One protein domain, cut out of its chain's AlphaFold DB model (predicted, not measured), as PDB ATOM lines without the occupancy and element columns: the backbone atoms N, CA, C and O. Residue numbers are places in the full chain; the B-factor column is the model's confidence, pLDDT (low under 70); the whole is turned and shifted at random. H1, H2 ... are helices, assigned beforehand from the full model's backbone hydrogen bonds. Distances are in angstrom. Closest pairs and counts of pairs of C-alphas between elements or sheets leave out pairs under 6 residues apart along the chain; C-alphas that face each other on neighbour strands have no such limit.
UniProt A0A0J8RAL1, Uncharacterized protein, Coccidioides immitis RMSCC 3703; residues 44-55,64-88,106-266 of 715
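What this domain is: This is residues 44 to 55, 64 to 88 and 106 to 266 of the 715 residues of an uncharacterized protein of Coccidioides immitis RMSCC 3703 (UniProt A0A0J8RAL1). What does the model look like, going from its first residue? After the small helix H1 at one end, five helices, H2 to H6, make an up-and-down bundle, each running against the one before it in the chain; H5 is in the middle, and the hairpin of H7 and H8 is on the side far from H1. The helices mostly cross, and the long link of residues 131 to 163 runs round the outside. What is it built of? The printed part has 198 residues with eight named helices, H1 to H8 in chain order, and no named strand: all helix. Is it compact? It is compact and rounded, with a radius of gyration of the C-alphas of 16.6 A and spans of 43 by 42 by 35 A.

Where its parts are: Where do the first helices lie? H1 is residues 44 to 52, beginning at C-alpha 44 (187.388, 243.474, 261.712). H2 is residues 65 to 86, 31.7 A long, and H3 residues 106 to 130, 35.2 A long with a kink of 29 degrees near residue 124. What follows? H4 is residues 164 to 182, 26.3 A long; H5 is residues 189 to 209, 24.5 A long, with a kink of 86 degrees near residue 196. H6 is residues 216 to 232, 24.4 A long, H7 residues 235 to 244, and H8 residues 252 to 266, 22.9 A long, ending at C-alpha 266 (203.558, 216.777, 229.649).

How they stand to each other: What does the hub, H5, touch? H5 touches H3 at a shallow tilt of 8 degrees, the same way, with the C-alphas of Ile 127 and Gly 203 closest at 6.1 A. With residues 201 to 209 alone it touches H6, its hairpin partner, where the C-alphas of Ala 208 and Ile 219 are closest at 4.8 A. How do H2, H4 and H1 stand? H2 touches H4 at a shallow tilt of 8 degrees, the closest C-alphas being those of Ser 67 and Ile 169, 6.7 A apart. H1 only just touches H2, with 3 pairs of C-alphas within 8 A, the closest those of His 48 and Pro 65 at 6.6 A. And H7 and H8? This hairpin touches at a shallow tilt of 26 degrees, opposite ways, with the C-alphas of Leu 242 and Ile 258 closest at 6.5 A. Are the helix backbones whole? In H1, H2 and H6 every O i to N i+4 pair is within hydrogen-bond range; the counts are 18 of 21 in H3, 14 of 15 in H4, 15 of 17 in H5, 4 of 6 in H7 and 9 of 11 in H8.

The domain as a whole: How far does it reach? The two C-alphas farthest apart, those of Arg 53 and Pro 266, are 52.0 A apart. Where is it cut? C-alphas 55 and 64 are 14.0 A apart across one cut, and C-alphas 88 and 106 are 22.8 A apart across the other. Where is confidence low? pLDDT is under 70 at residues 44 to 55, 87 to 88, 106 to 108 and 138 to 164, the last mostly within the long link from H3 to H4.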
ATOM      1  N   GLU A  44     186.062 242.810 261.755       33.56
ATOM      2  CA  GLU A  44     187.388 243.474 261.712       33.56
ATOM      3  C   GLU A  44     187.751 244.003 263.104       33.56
ATOM      4  O   GLU A  44     188.827 243.730 263.630       33.56
ATOM      5  N   ALA A  45     186.796 244.666 263.767       32.84
ATOM      6  CA  ALA A  45     186.967 245.151 265.128       32.84
ATOM      7  C   ALA A  45     187.134 244.019 266.158       32.84
ATOM      8  O   ALA A  45     187.825 244.225 267.145       32.84
ATOM      9  N   ILE A  46     186.542 242.835 265.965       36.69
ATOM     10  CA  ILE A  46     186.661 241.675 266.867       36.69
ATOM     11  C   ILE A  46     187.973 240.925 266.615       36.69
ATOM     12  O   ILE A  46     188.655 240.614 267.581       36.69
ATOM     13  N   SER A  47     188.386 240.685 265.369       37.28
ATOM     14  CA  SER A  47     189.680 240.054 265.062       37.28
ATOM     15  C   SER A  47     190.839 240.933 265.546       37.28
ATOM     16  O   SER A  47     191.715 240.458 266.270       37.28
ATOM     17  N   HIS A  48     190.769 242.244 265.280       38.91
ATOM     18  CA  HIS A  48     191.732 243.210 265.804       38.91
ATOM     19  C   HIS A  48     191.657 243.350 267.333       38.91
ATOM     20  O   HIS A  48     192.698 243.297 267.974       38.91
ATOM     21  N   ARG A  49     190.470 243.433 267.964       34.38
ATOM     22  CA  ARG A  49     190.364 243.561 269.440       34.38
ATOM     23  C   ARG A  49     190.715 242.291 270.215       34.38
ATOM     24  O   ARG A  49     191.199 242.416 271.336       34.38
ATOM     25  N   TYR A  50     190.447 241.093 269.694       36.66
ATOM     26  CA  TYR A  50     190.744 239.843 270.411       36.66
ATOM     27  C   TYR A  50     192.220 239.454 270.301       36.66
ATOM     28  O   TYR A  50     192.781 238.965 271.283       36.66
ATOM     29  N   LEU A  51     192.861 239.716 269.158       40.84
ATOM     30  CA  LEU A  51     194.305 239.525 269.017       40.84
ATOM     31  C   LEU A  51     195.108 240.665 269.667       40.84
ATOM     32  O   LEU A  51     196.178 240.376 270.189       40.84
ATOM     33  N   ASP A  52     194.577 241.896 269.762       37.66
ATOM     34  CA  ASP A  52     195.234 242.984 270.515       37.66
ATOM     35  C   ASP A  52     195.176 242.808 272.036       37.66
ATOM     36  O   ASP A  52     196.123 243.162 272.735       37.66
ATOM     37  N   ARG A  53     194.095 242.238 272.583       37.72
ATOM     38  CA  ARG A  53     193.913 242.102 274.043       37.72
ATOM     39  C   ARG A  53     194.786 241.034 274.710       37.72
ATOM     40  O   ARG A  53     194.790 240.956 275.934       37.72
ATOM     41  N   THR A  54     195.503 240.215 273.942       38.47
ATOM     42  CA  THR A  54     196.382 239.149 274.467       38.47
ATOM     43  C   THR A  54     197.869 239.380 274.180       38.47
ATOM     44  O   THR A  54     198.670 238.458 274.333       38.47
ATOM     45  N   LEU A  55     198.259 240.602 273.803       39.38
ATOM     46  CA  LEU A  55     199.651 240.963 273.536       39.38
ATOM     47  C   LEU A  55     200.409 241.285 274.840       39.38
ATOM     48  O   LEU A  55     199.996 242.185 275.574       39.38
ATOM     49  N   THR A  64     201.416 247.583 261.488       72.75
ATOM     50  CA  THR A  64     199.963 247.635 261.237       72.75
ATOM     51  C   THR A  64     199.256 246.455 261.918       72.75
ATOM     52  O   THR A  64     199.823 245.363 262.033       72.75
ATOM     53  N   PRO A  65     197.992 246.603 262.352       75.00
ATOM     54  CA  PRO A  65     197.276 245.526 263.042       75.00
ATOM     55  C   PRO A  65     197.143 244.256 262.178       75.00
ATOM     56  O   PRO A  65     197.085 243.149 262.707       75.00
ATOM     57  N   ARG A  66     197.195 244.408 260.849       77.94
ATOM     58  CA  ARG A  66     197.310 243.328 259.862       77.94
ATOM     59  C   ARG A  66     198.644 242.567 259.960       77.94
ATOM     60  O   ARG A  66     198.629 241.340 260.020       77.94
ATOM     61  N   SER A  67     199.779 243.272 260.035       78.19
ATOM     62  CA  SER A  67     201.120 242.676 260.216       78.19
ATOM     63  C   SER A  67     201.178 241.815 261.485       78.19
ATOM     64  O   SER A  67     201.614 240.664 261.440       78.19
ATOM     65  N   ARG A  68     200.609 242.312 262.594       79.50
ATOM     66  CA  ARG A  68     200.552 241.592 263.880       79.50
ATOM     67  C   ARG A  68     199.753 240.286 263.803       79.50
ATOM     68  O   ARG A  68     200.201 239.261 264.319       79.50
ATOM     69  N   VAL A  69     198.598 240.295 263.129       82.12
ATOM     70  CA  VAL A  69     197.783 239.082 262.915       82.12
ATOM     71  C   VAL A  69     198.561 238.050 262.096       82.12
ATOM     72  O   VAL A  69     198.665 236.897 262.511       82.12
ATOM     73  N   VAL A  70     199.167 238.469 260.980       85.38
ATOM     74  CA  VAL A  70     199.956 237.588 260.104       85.38
ATOM     75  C   VAL A  70     201.141 236.970 260.851       85.38
ATOM     76  O   VAL A  70     201.299 235.748 260.831       85.38
ATOM     77  N   GLN A  71     201.941 237.778 261.554       85.88
ATOM     78  CA  GLN A  71     203.091 237.295 262.327       85.88
ATOM     79  C   GLN A  71     202.665 236.278 263.393       85.88
ATOM     80  O   GLN A  71     203.288 235.225 263.542       85.88
ATOM     81  N   ARG A  72     201.559 236.538 264.108       83.31
ATOM     82  CA  ARG A  72     201.053 235.606 265.122       83.31
ATOM     83  C   ARG A  72     200.580 234.290 264.507       83.31
ATOM     84  O   ARG A  72     200.858 233.231 265.070       83.31
ATOM     85  N   THR A  73     199.902 234.333 263.363       87.19
ATOM     86  CA  THR A  73     199.481 233.132 262.627       87.19
ATOM     87  C   THR A  73     200.676 232.303 262.165       87.19
ATOM     88  O   THR A  73     200.669 231.086 262.345       87.19
ATOM     89  N   LEU A  74     201.725 232.941 261.641       87.75
ATOM     90  CA  LEU A  74     202.964 232.270 261.235       87.75
ATOM     91  C   LEU A  74     203.697 231.631 262.421       87.75
ATOM     92  O   LEU A  74     204.143 230.487 262.319       87.75
ATOM     93  N   ALA A  75     203.766 232.321 263.563       85.69
ATOM     94  CA  ALA A  75     204.359 231.783 264.786       85.69
ATOM     95  C   ALA A  75     203.597 230.550 265.298       85.69
ATOM     96  O   ALA A  75     204.208 229.568 265.712       85.69
ATOM     97  N   LEU A  76     202.260 230.568 265.227       85.94
ATOM     98  CA  LEU A  76     201.435 229.411 265.579       85.94
ATOM     99  C   LEU A  76     201.658 228.236 264.620       85.94
ATOM    100  O   LEU A  76     201.806 227.111 265.082       85.94
ATOM    101  N   LEU A  77     201.718 228.477 263.305       87.75
ATOM    102  CA  LEU A  77     201.997 227.423 262.320       87.75
ATOM    103  C   LEU A  77     203.392 226.811 262.510       87.75
ATOM    104  O   LEU A  77     203.523 225.590 262.451       87.75
ATOM    105  N   SER A  78     204.399 227.638 262.798       87.62
ATOM    106  CA  SER A  78     205.773 227.187 263.061       87.62
ATOM    107  C   SER A  78     205.852 226.378 264.357       87.62
ATOM    108  O   SER A  78     206.354 225.264 264.353       87.62
ATOM    109  N   SER A  79     205.227 226.859 265.437       84.50
ATOM    110  CA  SER A  79     205.153 226.118 266.704       84.50
ATOM    111  C   SER A  79     204.433 224.774 266.559       84.50
ATOM    112  O   SER A  79     204.840 223.789 267.172       84.50
ATOM    113  N   ILE A  80     203.377 224.712 265.739       85.12
ATOM    114  CA  ILE A  80     202.704 223.448 265.428       85.12
ATOM    115  C   ILE A  80     203.647 222.528 264.646       85.12
ATOM    116  O   ILE A  80     203.740 221.347 264.975       85.12
ATOM    117  N   HIS A  81     204.347 223.048 263.636       85.06
ATOM    118  CA  HIS A  81     205.315 222.280 262.859       85.06
ATOM    119  C   HIS A  81     206.415 221.683 263.748       85.06
ATOM    120  O   HIS A  81     206.610 220.468 263.712       85.06
ATOM    121  N   ASP A  82     207.042 222.498 264.599       85.12
ATOM    122  CA  ASP A  82     208.105 222.074 265.516       85.12
ATOM    123  C   ASP A  82     207.617 221.008 266.504       85.12
ATOM    124  O   ASP A  82     208.321 220.031 266.763       85.12
ATOM    125  N   ALA A  83     206.385 221.139 267.007       81.31
ATOM    126  CA  ALA A  83     205.781 220.141 267.887       81.31
ATOM    127  C   ALA A  83     205.599 218.782 267.187       81.31
ATOM    128  O   ALA A  83     205.937 217.748 267.759       81.31
ATOM    129  N   PHE A  84     205.120 218.773 265.937       78.31
ATOM    130  CA  PHE A  84     204.987 217.539 265.147       78.31
ATOM    131  C   PHE A  84     206.330 216.868 264.873       78.31
ATOM    132  O   PHE A  84     206.433 215.644 264.817       78.31
ATOM    133  N   VAL A  85     207.359 217.680 264.683       81.75
ATOM    134  CA  VAL A  85     208.682 217.209 264.321       81.75
ATOM    135  C   VAL A  85     209.445 216.665 265.533       81.75
ATOM    136  O   VAL A  85     210.070 215.606 265.426       81.75
ATOM    137  N   ALA A  86     209.349 217.320 266.694       74.56
ATOM    138  CA  ALA A  86     209.967 216.864 267.939       74.56
ATOM    139  C   ALA A  86     209.472 215.466 268.360       74.56
ATOM    140  O   ALA A  86     210.270 214.629 268.775       74.56
ATOM    141  N   GLU A  87     208.185 215.166 268.163       59.81
ATOM    142  CA  GLU A  87     207.594 213.860 268.497       59.81
ATOM    143  C   GLU A  87     208.065 212.703 267.589       59.81
ATOM    144  O   GLU A  87     207.927 211.541 267.961       59.81
ATOM    145  N   SER A  88     208.644 212.982 266.415       56.94
ATOM    146  CA  SER A  88     209.075 211.941 265.464       56.94
ATOM    147  C   SER A  88     210.431 211.287 265.785       56.94
ATOM    148  O   SER A  88     210.807 210.320 265.121       56.94
ATOM    149  N   LEU A 106     187.039 212.651 265.809       50.19
ATOM    150  CA  LEU A 106     186.391 213.958 265.947       50.19
ATOM    151  C   LEU A 106     187.390 215.056 266.350       50.19
ATOM    152  O   LEU A 106     187.349 216.158 265.798       50.19
ATOM    153  N   GLU A 107     188.303 214.764 267.278       57.84
ATOM    154  CA  GLU A 107     189.370 215.691 267.668       57.84
ATOM    155  C   GLU A 107     190.347 215.966 266.513       57.84
ATOM    156  O   GLU A 107     190.732 217.114 266.285       57.84
ATOM    157  N   ASP A 108     190.662 214.968 265.687       69.38
ATOM    158  CA  ASP A 108     191.485 215.174 264.488       69.38
ATOM    159  C   ASP A 108     190.794 216.005 263.409       69.38
ATOM    160  O   ASP A 108     191.443 216.795 262.717       69.38
ATOM    161  N   ALA A 109     189.478 215.861 263.262       70.81
ATOM    162  CA  ALA A 109     188.695 216.704 262.367       70.81
ATOM    163  C   ALA A 109     188.682 218.167 262.848       70.81
ATOM    164  O   ALA A 109     188.825 219.086 262.038       70.81
ATOM    165  N   LYS A 110     188.575 218.400 264.166       72.94
ATOM    166  CA  LYS A 110     188.647 219.746 264.763       72.94
ATOM    167  C   LYS A 110     190.024 220.383 264.575       72.94
ATOM    168  O   LYS A 110     190.100 221.552 264.201       72.94
ATOM    169  N   ARG A 111     191.106 219.625 264.772       73.50
ATOM    170  CA  ARG A 111     192.487 220.104 264.569       73.50
ATOM    171  C   ARG A 111     192.762 220.470 263.116       73.50
ATOM    172  O   ARG A 111     193.270 221.554 262.847       73.50
ATOM    173  N   ARG A 112     192.350 219.616 262.171       79.19
ATOM    174  CA  ARG A 112     192.429 219.917 260.731       79.19
ATOM    175  C   ARG A 112     191.635 221.169 260.370       79.19
ATOM    176  O   ARG A 112     192.126 222.013 259.631       79.19
ATOM    177  N   ARG A 113     190.445 221.344 260.954       80.06
ATOM    178  CA  ARG A 113     189.634 222.555 260.778       80.06
ATOM    179  C   ARG A 113     190.333 223.817 261.297       80.06
ATOM    180  O   ARG A 113     190.281 224.838 260.621       80.06
ATOM    181  N   ALA A 114     190.986 223.752 262.457       79.06
ATOM    182  CA  ALA A 114     191.744 224.879 263.005       79.06
ATOM    183  C   ALA A 114     192.948 225.246 262.121       79.06
ATOM    184  O   ALA A 114     193.142 226.420 261.823       79.06
ATOM    185  N   LEU A 115     193.697 224.251 261.630       84.31
ATOM    186  CA  LEU A 115     194.777 224.472 260.662       84.31
ATOM    187  C   LEU A 115     194.259 225.113 259.373       84.31
ATOM    188  O   LEU A 115     194.822 226.100 258.917       84.31
ATOM    189  N   HIS A 116     193.152 224.614 258.819       85.06
ATOM    190  CA  HIS A 116     192.533 225.229 257.645       85.06
ATOM    191  C   HIS A 116     192.119 226.680 257.908       85.06
ATOM    192  O   HIS A 116     192.326 227.514 257.039       85.06
ATOM    193  N   ALA A 117     191.594 227.002 259.094       81.31
ATOM    194  CA  ALA A 117     191.229 228.373 259.449       81.31
ATOM    195  C   ALA A 117     192.449 229.304 259.557       81.31
ATOM    196  O   ALA A 117     192.378 230.440 259.100       81.31
ATOM    197  N   LEU A 118     193.573 228.829 260.113       85.56
ATOM    198  CA  LEU A 118     194.828 229.594 260.150       85.56
ATOM    199  C   LEU A 118     195.375 229.849 258.741       85.56
ATOM    200  O   LEU A 118     195.816 230.955 258.443       85.56
ATOM    201  N   LEU A 119     195.317 228.839 257.871       87.06
ATOM    202  CA  LEU A 119     195.755 228.956 256.482       87.06
ATOM    203  C   LEU A 119     194.826 229.863 255.667       87.06
ATOM    204  O   LEU A 119     195.304 230.694 254.905       87.06
ATOM    205  N   ASP A 120     193.510 229.764 255.870       83.31
ATOM    206  CA  ASP A 120     192.531 230.656 255.248       83.31
ATOM    207  C   ASP A 120     192.761 232.110 255.697       83.31
ATOM    208  O   ASP A 120     192.771 233.004 254.855       83.31
ATOM    209  N   LEU A 121     193.010 232.344 256.993       83.94
ATOM    210  CA  LEU A 121     193.334 233.671 257.531       83.94
ATOM    211  C   LEU A 121     194.600 234.242 256.887       83.94
ATOM    212  O   LEU A 121     194.620 235.403 256.493       83.94
ATOM    213  N   LEU A 122     195.637 233.419 256.733       86.31
ATOM    214  CA  LEU A 122     196.877 233.818 256.079       86.31
ATOM    215  C   LEU A 122     196.670 234.153 254.592       86.31
ATOM    216  O   LEU A 122     197.250 235.120 254.097       86.31
ATOM    217  N   SER A 123     195.816 233.413 253.882       85.25
ATOM    218  CA  SER A 123     195.453 233.756 252.506       85.25
ATOM    219  C   SER A 123     194.713 235.099 252.444       85.25
ATOM    220  O   SER A 123     195.120 235.971 251.679       85.25
ATOM    221  N   PHE A 124     193.661 235.286 253.249       82.00
ATOM    222  CA  PHE A 124     192.784 236.463 253.171       82.00
ATOM    223  C   PHE A 124     193.411 237.745 253.724       82.00
ATOM    224  O   PHE A 124     193.266 238.791 253.106       82.00
ATOM    225  N   GLU A 125     194.123 237.675 254.848       80.88
ATOM    226  CA  GLU A 125     194.733 238.842 255.502       80.88
ATOM    227  C   GLU A 125     196.204 239.021 255.123       80.88
ATOM    228  O   GLU A 125     196.786 240.076 255.341       80.88
ATOM    229  N   GLY A 126     196.856 238.005 254.565       83.00
ATOM    230  CA  GLY A 126     198.281 238.042 254.248       83.00
ATOM    231  C   GLY A 126     198.533 238.132 252.752       83.00
ATOM    232  O   GLY A 126     198.959 239.175 252.256       83.00
ATOM    233  N   ILE A 127     198.263 237.031 252.052       85.50
ATOM    234  CA  ILE A 127     198.668 236.822 250.658       85.50
ATOM    235  C   ILE A 127     197.860 237.710 249.706       85.50
ATOM    236  O   ILE A 127     198.447 238.584 249.079       85.50
ATOM    237  N   TYR A 128     196.533 237.547 249.622       83.88
ATOM    238  CA  TYR A 128     195.707 238.218 248.602       83.88
ATOM    239  C   TYR A 128     195.794 239.746 248.607       83.88
ATOM    240  O   TYR A 128     195.989 240.315 247.535       83.88
ATOM    241  N   PRO A 129     195.724 240.441 249.756       83.88
ATOM    242  CA  PRO A 129     195.826 241.892 249.751       83.88
ATOM    243  C   PRO A 129     197.280 242.383 249.652       83.88
ATOM    244  O   PRO A 129     197.541 243.556 249.901       83.88
ATOM    245  N   SER A 130     198.228 241.487 249.353       85.06
ATOM    246  CA  SER A 130     199.609 241.802 248.970       85.06
ATOM    247  C   SER A 130     199.921 241.416 247.514       85.06
ATOM    248  O   SER A 130     201.042 241.637 247.066       85.06
ATOM    249  N   LEU A 131     198.962 240.827 246.785       85.25
ATOM    250  CA  LEU A 131     199.103 240.476 245.371       85.25
ATOM    251  C   LEU A 131     198.763 241.664 244.469       85.25
ATOM    252  O   LEU A 131     197.911 242.495 244.796       85.25
ATOM    253  N   SER A 132     199.382 241.703 243.292       85.50
ATOM    254  CA  SER A 132     199.032 242.681 242.266       85.50
ATOM    255  C   SER A 132     197.669 242.395 241.630       85.50
ATOM    256  O   SER A 132     197.181 241.264 241.598       85.50
ATOM    257  N   SER A 133     197.049 243.435 241.065       81.31
ATOM    258  CA  SER A 133     195.776 243.303 240.344       81.31
ATOM    259  C   SER A 133     195.876 242.259 239.228       81.31
ATOM    260  O   SER A 133     196.747 242.344 238.362       81.31
ATOM    261  N   GLY A 134     194.943 241.305 239.214       77.31
ATOM    262  CA  GLY A 134     194.914 240.226 238.222       77.31
ATOM    263  C   GLY A 134     195.818 239.031 238.551       77.31
ATOM    264  O   GLY A 134     196.047 238.204 237.669       77.31
ATOM    265  N   VAL A 135     196.326 238.929 239.785       82.50
ATOM    266  CA  VAL A 135     197.038 237.753 240.313       82.50
ATOM    267  C   VAL A 135     196.165 237.057 241.358       82.50
ATOM    268  O   VAL A 135     195.580 237.705 242.223       82.50
ATOM    269  N   GLY A 136     196.083 235.726 241.289       80.19
ATOM    270  CA  GLY A 136     195.249 234.921 242.185       80.19
ATOM    271  C   GLY A 136     193.876 234.558 241.621       80.19
ATOM    272  O   GLY A 136     193.416 235.089 240.611       80.19
ATOM    273  N   ILE A 137     193.218 233.607 242.284       78.06
ATOM    274  CA  ILE A 137     191.835 233.231 241.982       78.06
ATOM    275  C   ILE A 137     190.935 234.229 242.720       78.06
ATOM    276  O   ILE A 137     191.107 234.377 243.929       78.06
ATOM    277  N   PRO A 138     189.964 234.890 242.058       69.38
ATOM    278  CA  PRO A 138     189.027 235.770 242.747       69.38
ATOM    279  C   PRO A 138     188.406 235.059 243.950       69.38
ATOM    280  O   PRO A 138     187.958 233.912 243.830       69.38
ATOM    281  N   LEU A 139     188.402 235.721 245.108       66.25
ATOM    282  CA  LEU A 139     187.993 235.118 246.379       66.25
ATOM    283  C   LEU A 139     186.557 234.573 246.321       66.25
ATOM    284  O   LEU A 139     186.241 233.592 246.989       66.25
ATOM    285  N   GLU A 140     185.713 235.157 245.468       57.84
ATOM    286  CA  GLU A 140     184.328 234.749 245.223       57.84
ATOM    287  C   GLU A 140     184.216 233.389 244.518       57.84
ATOM    288  O   GLU A 140     183.206 232.700 244.648       57.84
ATOM    289  N   LYS A 141     185.255 232.984 243.778       58.47
ATOM    290  CA  LYS A 141     185.333 231.702 243.064       58.47
ATOM    291  C   LYS A 141     186.060 230.621 243.871       58.47
ATOM    292  O   LYS A 141     186.207 229.495 243.394       58.47
ATOM    293  N   ARG A 142     186.526 230.926 245.088       63.50
ATOM    294  CA  ARG A 142     187.229 229.968 245.952       63.50
ATOM    295  C   ARG A 142     186.212 229.062 246.654       63.50
ATOM    296  O   ARG A 142     185.533 229.469 247.589       63.50
ATOM    297  N   VAL A 143     186.120 227.806 246.213       52.50
ATOM    298  CA  VAL A 143     185.044 226.862 246.598       52.50
ATOM    299  C   VAL A 143     185.159 226.312 248.031       52.50
ATOM    300  O   VAL A 143     184.268 225.609 248.496       52.50
ATOM    301  N   ILE A 144     186.211 226.619 248.794       55.34
ATOM    302  CA  ILE A 144     186.374 226.023 250.125       55.34
ATOM    303  C   ILE A 144     186.979 227.040 251.088       55.34
ATOM    304  O   ILE A 144     188.193 227.108 251.229       55.34
ATOM    305  N   SER A 145     186.148 227.791 251.807       53.81
ATOM    306  CA  SER A 145     186.548 228.512 253.026       53.81
ATOM    307  C   SER A 145     185.869 227.846 254.220       53.81
ATOM    308  O   SER A 145     184.674 227.559 254.157       53.81
ATOM    309  N   VAL A 146     186.612 227.563 255.296       53.50
ATOM    310  CA  VAL A 146     185.993 227.115 256.561       53.50
ATOM    311  C   VAL A 146     185.536 228.315 257.403       53.50
ATOM    312  O   VAL A 146     184.914 228.150 258.454       53.50
ATOM    313  N   LEU A 147     185.829 229.534 256.945       49.12
ATOM    314  CA  LEU A 147     185.375 230.756 257.589       49.12
ATOM    315  C   LEU A 147     183.900 231.024 257.233       49.12
ATOM    316  O   LEU A 147     183.481 230.746 256.107       49.12
ATOM    317  N   PRO A 148     183.093 231.554 258.172       42.44
ATOM    318  CA  PRO A 148     181.677 231.828 257.941       42.44
ATOM    319  C   PRO A 148     181.437 232.696 256.697       42.44
ATOM    320  O   PRO A 148     182.183 233.645 256.442       42.44
ATOM    321  N   ALA A 149     180.356 232.410 255.961       36.84
ATOM    322  CA  ALA A 149     179.880 233.236 254.853       36.84
ATOM    323  C   ALA A 149     179.607 234.666 255.361       36.84
ATOM    324  O   ALA A 149     178.635 234.916 256.071       36.84
ATOM    325  N   GLY A 150     180.537 235.576 255.074       41.91
ATOM    326  CA  GLY A 150     180.610 236.911 255.677       41.91
ATOM    327  C   GLY A 150     182.042 237.443 255.824       41.91
ATOM    328  O   GLY A 150     182.216 238.652 255.891       41.91
ATOM    329  N   VAL A 151     183.056 236.563 255.796       45.41
ATOM    330  CA  VAL A 151     184.502 236.905 255.730       45.41
ATOM    331  C   VAL A 151     184.996 237.028 254.273       45.41
ATOM    332  O   VAL A 151     186.189 237.069 253.998       45.41
ATOM    333  N   ILE A 152     184.079 237.071 253.300       41.38
ATOM    334  CA  ILE A 152     184.432 237.314 251.898       41.38
ATOM    335  C   ILE A 152     184.750 238.803 251.786       41.38
ATOM    336  O   ILE A 152     183.844 239.631 251.657       41.38
ATOM    337  N   ALA A 153     186.033 239.140 251.906       45.22
ATOM    338  CA  ALA A 153     186.533 240.468 251.603       45.22
ATOM    339  C   ALA A 153     186.084 240.815 250.181       45.22
ATOM    340  O   ALA A 153     186.509 240.184 249.213       45.22
ATOM    341  N   LYS A 154     185.181 241.794 250.048       41.97
ATOM    342  CA  LYS A 154     184.989 242.470 248.765       41.97
ATOM    343  C   LYS A 154     186.367 242.967 248.358       41.97
ATOM    344  O   LYS A 154     186.983 243.666 249.160       41.97
ATOM    345  N   ASN A 155     186.831 242.586 247.163       41.25
ATOM    346  CA  ASN A 155     188.070 243.094 246.577       41.25
ATOM    347  C   ASN A 155     188.145 244.596 246.855       41.25
ATOM    348  O   ASN A 155     187.309 245.348 246.349       41.25
ATOM    349  N   ALA A 156     189.063 245.008 247.732       39.81
ATOM    350  CA  ALA A 156     189.214 246.408 248.077       39.81
ATOM    351  C   ALA A 156     189.546 247.144 246.781       39.81
ATOM    352  O   ALA A 156     190.588 246.937 246.158       39.81
ATOM    353  N   THR A 157     188.594 247.938 246.311       36.72
ATOM    354  CA  THR A 157     188.730 248.732 245.107       36.72
ATOM    355  C   THR A 157     189.826 249.773 245.339       36.72
ATOM    356  O   THR A 157     189.635 250.690 246.130       36.72
ATOM    357  N   LYS A 158     190.918 249.641 244.570       42.84
ATOM    358  CA  LYS A 158     192.018 250.600 244.321       42.84
ATOM    359  C   LYS A 158     193.009 250.886 245.466       42.84
ATOM    360  O   LYS A 158     192.672 251.555 246.431       42.84
ATOM    361  N   ALA A 159     194.290 250.630 245.188       34.38
ATOM    362  CA  ALA A 159     195.250 251.696 244.878       34.38
ATOM    363  C   ALA A 159     196.388 251.141 244.007       34.38
ATOM    364  O   ALA A 159     196.782 249.985 244.138       34.38
ATOM    365  N   SER A 160     196.845 251.965 243.069       39.44
ATOM    366  CA  SER A 160     198.050 251.749 242.282       39.44
ATOM    367  C   SER A 160     199.288 251.699 243.177       39.44
ATOM    368  O   SER A 160     199.308 252.292 244.250       39.44
ATOM    369  N   ASP A 161     200.318 251.052 242.646       41.09
ATOM    370  CA  ASP A 161     201.694 251.009 243.128       41.09
ATOM    371  C   ASP A 161     201.953 250.186 244.395       41.09
ATOM    372  O   ASP A 161     201.518 250.477 245.507       41.09
ATOM    373  N   SER A 162     202.740 249.133 244.162       49.69
ATOM    374  CA  SER A 162     203.516 248.347 245.115       49.69
ATOM    375  C   SER A 162     203.967 249.183 246.308       49.69
ATOM    376  O   SER A 162     204.997 249.855 246.267       49.69
ATOM    377  N   THR A 163     203.189 249.157 247.387       61.41
ATOM    378  CA  THR A 163     203.626 249.747 248.644       61.41
ATOM    379  C   THR A 163     204.651 248.778 249.238       61.41
ATOM    380  O   THR A 163     204.312 247.606 249.434       61.41
ATOM    381  N   PRO A 164     205.879 249.217 249.569       63.94
ATOM    382  CA  PRO A 164     206.957 248.332 250.031       63.94
ATOM    383  C   PRO A 164     206.579 247.522 251.283       63.94
ATOM    384  O   PRO A 164     207.157 246.475 251.570       63.94
ATOM    385  N   GLN A 165     205.568 247.977 252.029       74.06
ATOM    386  CA  GLN A 165     205.005 247.272 253.176       74.06
ATOM    387  C   GLN A 165     204.317 245.948 252.801       74.06
ATOM    388  O   GLN A 165     204.488 244.960 253.513       74.06
ATOM    389  N   TYR A 166     203.582 245.887 251.687       77.81
ATOM    390  CA  TYR A 166     202.891 244.663 251.264       77.81
ATOM    391  C   TYR A 166     203.874 243.604 250.760       77.81
ATOM    392  O   TYR A 166     203.746 242.431 251.105       77.81
ATOM    393  N   THR A 167     204.925 244.025 250.050       82.88
ATOM    394  CA  THR A 167     206.020 243.137 249.637       82.88
ATOM    395  C   THR A 167     206.755 242.550 250.844       82.88
ATOM    396  O   THR A 167     207.061 241.362 250.841       82.88
ATOM    397  N   ARG A 168     206.981 243.332 251.913       83.69
ATOM    398  CA  ARG A 168     207.594 242.837 253.164       83.69
ATOM    399  C   ARG A 168     206.719 241.817 253.893       83.69
ATOM    400  O   ARG A 168     207.235 240.811 254.373       83.69
ATOM    401  N   ILE A 169     205.407 242.057 253.969       85.12
ATOM    402  CA  ILE A 169     204.461 241.103 254.573       85.12
ATOM    403  C   ILE A 169     204.466 239.792 253.776       85.12
ATOM    404  O   ILE A 169     204.533 238.714 254.365       85.12
ATOM    405  N   LEU A 170     204.461 239.871 252.443       86.94
ATOM    406  CA  LEU A 170     204.500 238.695 251.579       86.94
ATOM    407  C   LEU A 170     205.841 237.939 251.669       86.94
ATOM    408  O   LEU A 170     205.823 236.716 251.790       86.94
ATOM    409  N   ASP A 171     206.982 238.638 251.696       88.06
ATOM    410  CA  ASP A 171     208.329 238.070 251.926       88.06
ATOM    411  C   ASP A 171     208.386 237.314 253.266       88.06
ATOM    412  O   ASP A 171     208.844 236.172 253.310       88.06
ATOM    413  N   CYS A 172     207.820 237.887 254.336       87.88
ATOM    414  CA  CYS A 172     207.729 237.248 255.652       87.88
ATOM    415  C   CYS A 172     206.861 235.978 255.638       87.88
ATOM    416  O   CYS A 172     207.260 234.946 256.191       87.88
ATOM    417  N   ILE A 173     205.698 236.026 254.975       89.62
ATOM    418  CA  ILE A 173     204.789 234.880 254.850       89.62
ATOM    419  C   ILE A 173     205.449 233.749 254.069       89.62
ATOM    420  O   ILE A 173     205.549 232.629 254.573       89.62
ATOM    421  N   ILE A 174     205.898 234.029 252.842       91.81
ATOM    422  CA  ILE A 174     206.457 233.003 251.958       91.81
ATOM    423  C   ILE A 174     207.782 232.493 252.525       91.81
ATOM    424  O   ILE A 174     208.018 231.290 252.491       91.81
ATOM    425  N   GLY A 175     208.605 233.358 253.125       88.00
ATOM    426  CA  GLY A 175     209.822 232.953 253.828       88.00
ATOM    427  C   GLY A 175     209.539 231.982 254.978       88.00
ATOM    428  O   GLY A 175     210.115 230.895 255.012       88.00
ATOM    429  N   SER A 176     208.590 232.302 255.862       87.50
ATOM    430  CA  SER A 176     208.230 231.420 256.985       87.50
ATOM    431  C   SER A 176     207.631 230.089 256.514       87.50
ATOM    432  O   SER A 176     207.999 229.026 257.013       87.50
ATOM    433  N   LEU A 177     206.743 230.117 255.514       89.44
ATOM    434  CA  LEU A 177     206.171 228.890 254.951       89.44
ATOM    435  C   LEU A 177     207.216 228.063 254.196       89.44
ATOM    436  O   LEU A 177     207.149 226.838 254.238       89.44
ATOM    437  N   SER A 178     208.196 228.699 253.547       88.81
ATOM    438  CA  SER A 178     209.271 227.992 252.847       88.81
ATOM    439  C   SER A 178     210.115 227.148 253.798       88.81
ATOM    440  O   SER A 178     210.417 226.009 253.463       88.81
ATOM    441  N   HIS A 179     210.393 227.641 255.012       88.31
ATOM    442  CA  HIS A 179     211.108 226.876 256.035       88.31
ATOM    443  C   HIS A 179     210.353 225.591 256.409       88.31
ATOM    444  O   HIS A 179     210.944 224.520 256.488       88.31
ATOM    445  N   ILE A 180     209.026 225.678 256.555       87.56
ATOM    446  CA  ILE A 180     208.170 224.519 256.850       87.56
ATOM    447  C   ILE A 180     208.118 223.548 255.655       87.56
ATOM    448  O   ILE A 180     208.175 222.333 255.835       87.56
ATOM    449  N   LEU A 181     207.997 224.067 254.428       86.69
ATOM    450  CA  LEU A 181     207.873 223.262 253.203       86.69
ATOM    451  C   LEU A 181     209.185 222.585 252.775       86.69
ATOM    452  O   LEU A 181     209.144 221.545 252.117       86.69
ATOM    453  N   GLN A 182     210.333 223.176 253.111       86.31
ATOM    454  CA  GLN A 182     211.658 222.635 252.798       86.31
ATOM    455  C   GLN A 182     212.196 221.694 253.879       86.31
ATOM    456  O   GLN A 182     213.152 220.967 253.605       86.31
ATOM    457  N   ASP A 183     211.589 221.656 255.070       85.25
ATOM    458  CA  ASP A 183     211.953 220.672 256.087       85.25
ATOM    459  C   ASP A 183     211.661 219.247 255.578       85.25
ATOM    460  O   ASP A 183     210.537 218.920 255.183       85.25
ATOM    461  N   ALA A 184     212.686 218.391 255.588       81.75
ATOM    462  CA  ALA A 184     212.583 216.992 255.184       81.75
ATOM    463  C   ALA A 184     211.719 216.155 256.148       81.75
ATOM    464  O   ALA A 184     211.279 215.057 255.796       81.75
ATOM    465  N   ARG A 185     211.488 216.648 257.370       81.62
ATOM    466  CA  ARG A 185     210.759 215.941 258.426       81.62
ATOM    467  C   ARG A 185     209.244 216.042 258.181       81.62
ATOM    468  O   ARG A 185     208.719 217.142 257.981       81.62
ATOM    469  N   PRO A 186     208.511 214.913 258.190       78.88
ATOM    470  CA  PRO A 186     207.086 214.905 257.880       78.88
ATOM    471  C   PRO A 186     206.279 215.617 258.972       78.88
ATOM    472  O   PRO A 186     206.383 215.294 260.150       78.88
ATOM    473  N   SER A 187     205.453 216.579 258.571       85.44
ATOM    474  CA  SER A 187     204.656 217.426 259.460       85.44
ATOM    475  C   SER A 187     203.413 217.945 258.706       85.44
ATOM    476  O   SER A 187     202.763 217.204 257.964       85.44
ATOM    477  N   ILE A 188     203.049 219.216 258.885       86.19
ATOM    478  CA  ILE A 188     201.863 219.861 258.310       86.19
ATOM    479  C   ILE A 188     201.990 220.232 256.820       86.19
ATOM    480  O   ILE A 188     201.032 220.766 256.257       86.19
ATOM    481  N   GLN A 189     203.109 219.935 256.149       87.81
ATOM    482  CA  GLN A 189     203.342 220.299 254.742       87.81
ATOM    483  C   GLN A 189     202.223 219.818 253.792       87.81
ATOM    484  O   GLN A 189     201.743 220.635 253.002       87.81
ATOM    485  N   PRO A 190     201.715 218.566 253.874       84.56
ATOM    486  CA  PRO A 190     200.637 218.108 252.993       84.56
ATOM    487  C   PRO A 190     199.320 218.863 253.211       84.56
ATOM    488  O   PRO A 190     198.548 219.038 252.272       84.56
ATOM    489  N   ILE A 191     199.061 219.333 254.438       85.19
ATOM    490  CA  ILE A 191     197.865 220.122 254.775       85.19
ATOM    491  C   ILE A 191     197.993 221.530 254.188       85.19
ATOM    492  O   ILE A 191     197.035 222.043 253.614       85.19
ATOM    493  N   ILE A 192     199.184 222.129 254.287       87.19
ATOM    494  CA  ILE A 192     199.487 223.433 253.688       87.19
ATOM    495  C   ILE A 192     199.298 223.366 252.167       87.19
ATOM    496  O   ILE A 192     198.506 224.132 251.616       87.19
ATOM    497  N   LEU A 193     199.953 222.413 251.495       84.69
ATOM    498  CA  LEU A 193     199.848 222.240 250.043       84.69
ATOM    499  C   LEU A 193     198.420 221.863 249.614       84.69
ATOM    500  O   LEU A 193     197.904 222.400 248.643       84.69
ATOM    501  N   GLY A 194     197.722 221.007 250.358       81.06
ATOM    502  CA  GLY A 194     196.340 220.644 250.034       81.06
ATOM    503  C   GLY A 194     195.341 221.800 250.156       81.06
ATOM    504  O   GLY A 194     194.285 221.761 249.525       81.06
ATOM    505  N   ARG A 195     195.649 222.827 250.963       84.06
ATOM    506  CA  ARG A 195     194.719 223.918 251.286       84.06
ATOM    507  C   ARG A 195     195.007 225.221 250.548       84.06
ATOM    508  O   ARG A 195     194.069 225.846 250.063       84.06
ATOM    509  N   ILE A 196     196.273 225.640 250.498       86.81
ATOM    510  CA  ILE A 196     196.682 226.970 250.013       86.81
ATOM    511  C   ILE A 196     197.707 226.917 248.875       86.81
ATOM    512  O   ILE A 196     198.367 227.916 248.608       86.81
ATOM    513  N   LEU A 197     197.839 225.789 248.163       88.31
ATOM    514  CA  LEU A 197     198.725 225.692 246.994       88.31
ATOM    515  C   LEU A 197     198.509 226.802 245.946       88.31
ATOM    516  O   LEU A 197     199.509 227.383 245.528       88.31
ATOM    517  N   PRO A 198     197.270 227.161 245.539       88.00
ATOM    518  CA  PRO A 198     197.075 228.275 244.609       88.00
ATOM    519  C   PRO A 198     197.664 229.584 245.141       88.00
ATOM    520  O   PRO A 198     198.321 230.317 244.406       88.00
ATOM    521  N   ASP A 199     197.477 229.844 246.436       89.00
ATOM    522  CA  ASP A 199     197.887 231.089 247.085       89.00
ATOM    523  C   ASP A 199     199.414 231.146 247.244       89.00
ATOM    524  O   ASP A 199     200.023 232.189 247.016       89.00
ATOM    525  N   LEU A 200     200.045 230.009 247.549       89.88
ATOM    526  CA  LEU A 200     201.499 229.850 247.572       89.88
ATOM    527  C   LEU A 200     202.126 230.082 246.199       89.88
ATOM    528  O   LEU A 200     203.127 230.791 246.104       89.88
ATOM    529  N   VAL A 201     201.537 229.523 245.137       91.19
ATOM    530  CA  VAL A 201     201.999 229.744 243.758       91.19
ATOM    531  C   VAL A 201     201.905 231.227 243.401       91.19
ATOM    532  O   VAL A 201     202.867 231.786 242.883       91.19
ATOM    533  N   CYS A 202     200.791 231.888 243.733       91.06
ATOM    534  CA  CYS A 202     200.605 233.316 243.465       91.06
ATOM    535  C   CYS A 202     201.591 234.185 244.245       91.06
ATOM    536  O   CYS A 202     202.280 235.008 243.648       91.06
ATOM    537  N   GLY A 203     201.701 233.976 245.561       89.81
ATOM    538  CA  GLY A 203     202.599 234.749 246.415       89.81
ATOM    539  C   GLY A 203     204.067 234.565 246.036       89.81
ATOM    540  O   GLY A 203     204.810 235.536 245.945       89.81
ATOM    541  N   THR A 204     204.481 233.335 245.730       90.88
ATOM    542  CA  THR A 204     205.862 233.061 245.307       90.88
ATOM    543  C   THR A 204     206.151 233.655 243.925       90.88
ATOM    544  O   THR A 204     207.226 234.212 243.718       90.88
ATOM    545  N   ALA A 205     205.200 233.601 242.986       91.00
ATOM    546  CA  ALA A 205     205.354 234.207 241.663       91.00
ATOM    547  C   ALA A 205     205.399 235.747 241.710       91.00
ATOM    548  O   ALA A 205     206.202 236.349 240.999       91.00
ATOM    549  N   GLU A 206     204.593 236.385 242.563       90.88
ATOM    550  CA  GLU A 206     204.628 237.838 242.803       90.88
ATOM    551  C   GLU A 206     206.014 238.282 243.301       90.88
ATOM    552  O   GLU A 206     206.608 239.225 242.768       90.88
ATOM    553  N   LEU A 207     206.579 237.546 244.267       89.31
ATOM    554  CA  LEU A 207     207.928 237.799 244.785       89.31
ATOM    555  C   LEU A 207     209.031 237.517 243.751       89.31
ATOM    556  O   LEU A 207     210.042 238.216 243.717       89.31
ATOM    557  N   ALA A 208     208.839 236.516 242.891       89.25
ATOM    558  CA  ALA A 208     209.833 236.079 241.913       89.25
ATOM    559  C   ALA A 208     209.875 236.913 240.617       89.25
ATOM    560  O   ALA A 208     210.922 236.965 239.970       89.25
ATOM    561  N   PHE A 209     208.760 237.526 240.204       87.38
ATOM    562  CA  PHE A 209     208.652 238.152 238.876       87.38
ATOM    563  C   PHE A 209     208.140 239.594 238.875       87.38
ATOM    564  O   PHE A 209     208.334 240.280 237.873       87.38
ATOM    565  N   ASN A 210     207.525 240.072 239.962       85.75
ATOM    566  CA  ASN A 210     206.923 241.411 240.006       85.75
ATOM    567  C   ASN A 210     207.438 242.300 241.154       85.75
ATOM    568  O   ASN A 210     207.035 243.454 241.287       85.75
ATOM    569  N   SER A 211     208.371 241.803 241.969       83.81
ATOM    570  CA  SER A 211     208.954 242.575 243.071       83.81
ATOM    571  C   SER A 211     210.136 243.425 242.613       83.81
ATOM    572  O   SER A 211     211.175 242.897 242.226       83.81
ATOM    573  N   LYS A 212     209.983 244.752 242.692       77.19
ATOM    574  CA  LYS A 212     211.037 245.734 242.369       77.19
ATOM    575  C   LYS A 212     211.947 246.061 243.558       77.19
ATOM    576  O   LYS A 212     213.090 246.451 243.355       77.19
ATOM    577  N   ASP A 213     211.451 245.857 244.776       76.69
ATOM    578  CA  ASP A 213     212.112 246.286 246.016       76.69
ATOM    579  C   ASP A 213     213.000 245.201 246.653       76.69
ATOM    580  O   ASP A 213     213.648 245.438 247.674       76.69
ATOM    581  N   LEU A 214     213.017 243.989 246.085       82.12
ATOM    582  CA  LEU A 214     213.780 242.863 246.619       82.12
ATOM    583  C   LEU A 214     215.170 242.750 245.970       82.12
ATOM    584  O   LEU A 214     215.304 242.916 244.758       82.12
ATOM    585  N   PRO A 215     216.210 242.385 246.743       86.62
ATOM    586  CA  PRO A 215     217.520 242.061 246.189       86.62
ATOM    587  C   PRO A 215     217.463 240.896 245.190       86.62
ATOM    588  O   PRO A 215     216.750 239.915 245.418       86.62
ATOM    589  N   SER A 216     218.301 240.927 244.147       86.38
ATOM    590  CA  SER A 216     218.336 239.892 243.095       86.38
ATOM    591  C   SER A 216     218.510 238.466 243.638       86.38
ATOM    592  O   SER A 216     217.845 237.546 243.172       86.38
ATOM    593  N   HIS A 217     219.316 238.275 244.690       87.19
ATOM    594  CA  HIS A 217     219.514 236.956 245.305       87.19
ATOM    595  C   HIS A 217     218.232 236.377 245.932       87.19
ATOM    596  O   HIS A 217     218.024 235.161 245.898       87.19
ATOM    597  N   LYS A 218     217.356 237.229 246.489       86.12
ATOM    598  CA  LYS A 218     216.053 236.811 247.026       86.12
ATOM    599  C   LYS A 218     215.085 236.470 245.900       86.12
ATOM    600  O   LYS A 218     214.416 235.445 245.976       86.12
ATOM    601  N   ILE A 219     215.064 237.272 244.837       88.00
ATOM    602  CA  ILE A 219     214.252 237.010 243.642       88.00
ATOM    603  C   ILE A 219     214.592 235.628 243.060       88.00
ATOM    604  O   ILE A 219     213.700 234.813 242.822       88.00
ATOM    605  N   ASP A 220     215.880 235.312 242.911       89.19
ATOM    606  CA  ASP A 220     216.311 234.007 242.396       89.19
ATOM    607  C   ASP A 220     216.062 232.858 243.387       89.19
ATOM    608  O   ASP A 220     215.841 231.715 242.978       89.19
ATOM    609  N   SER A 221     216.046 233.137 244.694       90.94
ATOM    610  CA  SER A 221     215.576 232.178 245.702       90.94
ATOM    611  C   SER A 221     214.091 231.856 245.525       90.94
ATOM    612  O   SER A 221     213.717 230.686 245.555       90.94
ATOM    613  N   TYR A 222     213.245 232.860 245.279       91.31
ATOM    614  CA  TYR A 222     211.812 232.650 245.060       91.31
ATOM    615  C   TYR A 222     211.501 231.961 243.732       91.31
ATOM    616  O   TYR A 222     210.617 231.109 243.695       91.31
ATOM    617  N   LYS A 223     212.271 232.218 242.666       90.44
ATOM    618  CA  LYS A 223     212.175 231.429 241.422       90.44
ATOM    619  C   LYS A 223     212.463 229.946 241.668       90.44
ATOM    620  O   LYS A 223     211.718 229.090 241.195       90.44
ATOM    621  N   ARG A 224     213.516 229.635 242.434       91.31
ATOM    622  CA  ARG A 224     213.849 228.252 242.816       91.31
ATOM    623  C   ARG A 224     212.773 227.632 243.701       91.31
ATOM    624  O   ARG A 224     212.393 226.494 243.457       91.31
ATOM    625  N   LEU A 225     212.255 228.382 244.673       90.75
ATOM    626  CA  LEU A 225     211.167 227.927 245.537       90.75
ATOM    627  C   LEU A 225     209.897 227.618 244.735       90.75
ATOM    628  O   LEU A 225     209.256 226.605 244.988       90.75
ATOM    629  N   LEU A 226     209.547 228.455 243.755       91.25
ATOM    630  CA  LEU A 226     208.390 228.219 242.892       91.25
ATOM    631  C   LEU A 226     208.530 226.901 242.123       91.25
ATOM    632  O   LEU A 226     207.596 226.102 242.123       91.25
ATOM    633  N   ASN A 227     209.695 226.662 241.514       90.75
ATOM    634  CA  ASN A 227     209.965 225.410 240.806       90.75
ATOM    635  C   ASN A 227     209.931 224.207 241.764       90.75
ATOM    636  O   ASN A 227     209.279 223.216 241.462       90.75
ATOM    637  N   ASP A 228     210.525 224.322 242.956       90.50
ATOM    638  CA  ASP A 228     210.517 223.261 243.974       90.50
ATOM    639  C   ASP A 228     209.093 222.901 244.441       90.50
ATOM    640  O   ASP A 228     208.748 221.724 244.556       90.50
ATOM    641  N   ILE A 229     208.227 223.902 244.650       89.25
ATOM    642  CA  ILE A 229     206.810 223.682 244.975       89.25
ATOM    643  C   ILE A 229     206.113 222.931 243.831       89.25
ATOM    644  O   ILE A 229     205.401 221.957 244.076       89.25
ATOM    645  N   ILE A 230     206.325 223.355 242.584       89.81
ATOM    646  CA  ILE A 230     205.705 222.752 241.396       89.81
ATOM    647  C   ILE A 230     206.164 221.299 241.194       89.81
ATOM    648  O   ILE A 230     205.327 220.420 240.949       89.81
ATOM    649  N   ASP A 231     207.463 221.037 241.347       87.19
ATOM    650  CA  ASP A 231     208.079 219.722 241.155       87.19
ATOM    651  C   ASP A 231     207.655 218.718 242.234       87.19
ATOM    652  O   ASP A 231     207.407 217.546 241.931       87.19
ATOM    653  N   LYS A 232     207.498 219.172 243.485       86.06
ATOM    654  CA  LYS A 232     207.035 218.335 244.606       86.06
ATOM    655  C   LYS A 232     205.533 218.059 244.577       86.06
ATOM    656  O   LYS A 232     205.089 217.030 245.089       86.06
ATOM    657  N   CYS A 233     204.728 218.954 244.004       87.06
ATOM    658  CA  CYS A 233     203.286 218.752 243.887       87.06
ATOM    659  C   CYS A 233     202.950 217.673 242.856       87.06
ATOM    660  O   CYS A 233     203.531 217.642 241.777       87.06
ATOM    661  N   SER A 234     201.967 216.817 243.148       88.44
ATOM    662  CA  SER A 234     201.497 215.813 242.191       88.44
ATOM    663  C   SER A 234     200.777 216.471 241.007       88.44
ATOM    664  O   SER A 234     200.029 217.441 241.169       88.44
ATOM    665  N   THR A 235     200.958 215.914 239.808       88.94
ATOM    666  CA  THR A 235     200.292 216.366 238.580       88.94
ATOM    667  C   THR A 235     198.762 216.513 238.709       88.94
ATOM    668  O   THR A 235     198.259 217.571 238.321       88.94
ATOM    669  N   PRO A 236     197.996 215.558 239.293       87.00
ATOM    670  CA  PRO A 236     196.540 215.696 239.419       87.00
ATOM    671  C   PRO A 236     196.095 216.847 240.332       87.00
ATOM    672  O   PRO A 236     195.003 217.377 240.149       87.00
ATOM    673  N   SER A 237     196.914 217.257 241.307       85.62
ATOM    674  CA  SER A 237     196.620 218.419 242.156       85.62
ATOM    675  C   SER A 237     197.073 219.729 241.513       85.62
ATOM    676  O   SER A 237     196.397 220.746 241.644       85.62
ATOM    677  N   LEU A 238     198.199 219.710 240.800       88.69
ATOM    678  CA  LEU A 238     198.783 220.895 240.180       88.69
ATOM    679  C   LEU A 238     197.977 221.383 238.970       88.69
ATOM    680  O   LEU A 238     197.761 222.585 238.812       88.69
ATOM    681  N   LEU A 239     197.533 220.465 238.113       87.88
ATOM    682  CA  LEU A 239     196.922 220.792 236.826       87.88
ATOM    683  C   LEU A 239     195.610 221.599 236.977       87.88
ATOM    684  O   LEU A 239     195.505 222.652 236.336       87.88
ATOM    685  N   PRO A 240     194.657 221.234 237.866       86.56
ATOM    686  CA  PRO A 240     193.480 222.063 238.139       86.56
ATOM    687  C   PRO A 240     193.844 223.444 238.695       86.56
ATOM    688  O   PRO A 240     193.247 224.442 238.291       86.56
ATOM    689  N   VAL A 241     194.841 223.513 239.587       86.50
ATOM    690  CA  VAL A 241     195.277 224.771 240.209       86.50
ATOM    691  C   VAL A 241     195.834 225.721 239.159       86.50
ATOM    692  O   VAL A 241     195.306 226.821 239.001       86.50
ATOM    693  N   LEU A 242     196.836 225.298 238.389       87.94
ATOM    694  CA  LEU A 242     197.441 226.151 237.367       87.94
ATOM    695  C   LEU A 242     196.434 226.539 236.275       87.94
ATOM    696  O   LEU A 242     196.430 227.684 235.831       87.94
ATOM    697  N   SER A 243     195.532 225.629 235.893       88.06
ATOM    698  CA  SER A 243     194.470 225.937 234.926       88.06
ATOM    699  C   SER A 243     193.499 226.996 235.459       88.06
ATOM    700  O   SER A 243     193.119 227.906 234.728       88.06
ATOM    701  N   SER A 244     193.135 226.932 236.746       85.94
ATOM    702  CA  SER A 244     192.225 227.901 237.377       85.94
ATOM    703  C   SER A 244     192.813 229.310 237.538       85.94
ATOM    704  O   SER A 244     192.059 230.280 237.667       85.94
ATOM    705  N   LEU A 245     194.147 229.425 237.505       85.62
ATOM    706  CA  LEU A 245     194.884 230.689 237.556       85.62
ATOM    707  C   LEU A 245     194.928 231.414 236.202       85.62
ATOM    708  O   LEU A 245     195.263 232.593 236.163       85.62
ATOM    709  N   LEU A 246     194.568 230.752 235.096       84.50
ATOM    710  CA  LEU A 246     194.517 231.347 233.756       84.50
ATOM    711  C   LEU A 246     193.120 231.895 233.417       84.50
ATOM    712  O   LEU A 246     192.468 231.445 232.476       84.50
ATOM    713  N   GLN A 247     192.650 232.889 234.169       80.94
ATOM    714  CA  GLN A 247     191.379 233.577 233.893       80.94
ATOM    715  C   GLN A 247     191.555 234.704 232.861       80.94
ATOM    716  O   GLN A 247     192.668 235.174 232.621       80.94
ATOM    717  N   GLU A 248     190.465 235.192 232.269       71.75
ATOM    718  CA  GLU A 248     190.514 236.317 231.315       71.75
ATOM    719  C   GLU A 248     191.078 237.603 231.940       71.75
ATOM    720  O   GLU A 248     191.786 238.354 231.278       71.75
ATOM    721  N   SER A 249     190.839 237.813 233.236       75.62
ATOM    722  CA  SER A 249     191.302 238.971 234.010       75.62
ATOM    723  C   SER A 249     192.746 238.858 234.523       75.62
ATOM    724  O   SER A 249     193.156 239.650 235.369       75.62
ATOM    725  N   THR A 250     193.504 237.853 234.073       84.69
ATOM    726  CA  THR A 250     194.848 237.562 234.594       84.69
ATOM    727  C   THR A 250     195.890 238.523 234.029       84.69
ATOM    728  O   THR A 250     195.931 238.755 232.819       84.69
ATOM    729  N   ALA A 251     196.782 239.037 234.883       87.31
ATOM    730  CA  ALA A 251     197.864 239.926 234.459       87.31
ATOM    731  C   ALA A 251     198.761 239.260 233.384       87.31
ATOM    732  O   ALA A 251     199.124 238.091 233.549       87.31
ATOM    733  N   PRO A 252     199.178 239.962 232.306       88.56
ATOM    734  CA  PRO A 252     199.918 239.343 231.197       88.56
ATOM    735  C   PRO A 252     201.227 238.650 231.602       88.56
ATOM    736  O   PRO A 252     201.513 237.555 231.120       88.56
ATOM    737  N   TRP A 253     201.998 239.252 232.515       89.62
ATOM    738  CA  TRP A 253     203.251 238.673 233.017       89.62
ATOM    739  C   TRP A 253     203.003 237.378 233.807       89.62
ATOM    740  O   TRP A 253     203.717 236.390 233.633       89.62
ATOM    741  N   PHE A 254     201.945 237.350 234.622       89.44
ATOM    742  CA  PHE A 254     201.579 236.193 235.433       89.44
ATOM    743  C   PHE A 254     201.007 235.080 234.552       89.44
ATOM    744  O   PHE A 254     201.389 233.918 234.688       89.44
ATOM    745  N   LYS A 255     200.188 235.443 233.557       89.31
ATOM    746  CA  LYS A 255     199.707 234.527 232.519       89.31
ATOM    747  C   LYS A 255     200.869 233.859 231.786       89.31
ATOM    748  O   LYS A 255     200.829 232.644 231.604       89.31
ATOM    749  N   ALA A 256     201.902 234.609 231.391       89.12
ATOM    750  CA  ALA A 256     203.089 234.048 230.743       89.12
ATOM    751  C   ALA A 256     203.835 233.064 231.664       89.12
ATOM    752  O   ALA A 256     204.137 231.948 231.242       89.12
ATOM    753  N   CYS A 257     204.038 233.428 232.936       89.25
ATOM    754  CA  CYS A 257     204.665 232.562 233.939       89.25
ATOM    755  C   CYS A 257     203.896 231.242 234.133       89.25
ATOM    756  O   CYS A 257     204.465 230.160 233.992       89.25
ATOM    757  N   ILE A 258     202.591 231.306 234.413       90.75
ATOM    758  CA  ILE A 258     201.764 230.112 234.649       90.75
ATOM    759  C   ILE A 258     201.603 229.269 233.377       90.75
ATOM    760  O   ILE A 258     201.676 228.043 233.451       90.75
ATOM    761  N   SER A 259     201.447 229.891 232.202       89.62
ATOM    762  CA  SER A 259     201.385 229.154 230.926       89.62
ATOM    763  C   SER A 259     202.687 228.405 230.650       89.62
ATOM    764  O   SER A 259     202.645 227.264 230.194       89.62
ATOM    765  N   SER A 260     203.836 229.013 230.974       89.44
ATOM    766  CA  SER A 260     205.135 228.346 230.888       89.44
ATOM    767  C   SER A 260     205.153 227.095 231.764       89.44
ATOM    768  O   SER A 260     205.479 226.022 231.270       89.44
ATOM    769  N   GLN A 261     204.716 227.185 233.022       89.69
ATOM    770  CA  GLN A 261     204.676 226.035 233.936       89.69
ATOM    771  C   GLN A 261     203.706 224.935 233.469       89.69
ATOM    772  O   GLN A 261     204.055 223.757 233.465       89.69
ATOM    773  N   LEU A 262     202.511 225.301 232.990       89.50
ATOM    774  CA  LEU A 262     201.550 224.352 232.408       89.50
ATOM    775  C   LEU A 262     202.120 223.615 231.192       89.50
ATOM    776  O   LEU A 262     201.889 222.417 231.039       89.50
ATOM    777  N   SER A 263     202.883 224.311 230.347       91.06
ATOM    778  CA  SER A 263     203.485 223.716 229.150       91.06
ATOM    779  C   SER A 263     204.544 222.650 229.463       91.06
ATOM    780  O   SER A 263     204.801 221.793 228.625       91.06
ATOM    781  N   GLN A 264     205.102 222.647 230.680       91.19
ATOM    782  CA  GLN A 264     206.069 221.643 231.138       91.19
ATOM    783  C   GLN A 264     205.402 220.396 231.743       91.19
ATOM    784  O   GLN A 264     206.058 219.369 231.914       91.19
ATOM    785  N   ILE A 265     204.094 220.429 232.035       92.00
ATOM    786  CA  ILE A 265     203.381 219.281 232.624       92.00
ATOM    787  C   ILE A 265     203.509 217.993 231.794       92.00
ATOM    788  O   ILE A 265     203.769 216.957 232.409       92.00
ATOM    789  N   PRO A 266     203.383 217.994 230.448       93.25
ATOM    790  CA  PRO A 266     203.558 216.777 229.649       93.25
ATOM    791  C   PRO A 266     204.902 216.070 229.884       93.25
ATOM    792  O   PRO A 266     204.983 214.846 229.753       93.25
TER     793      PRO A 266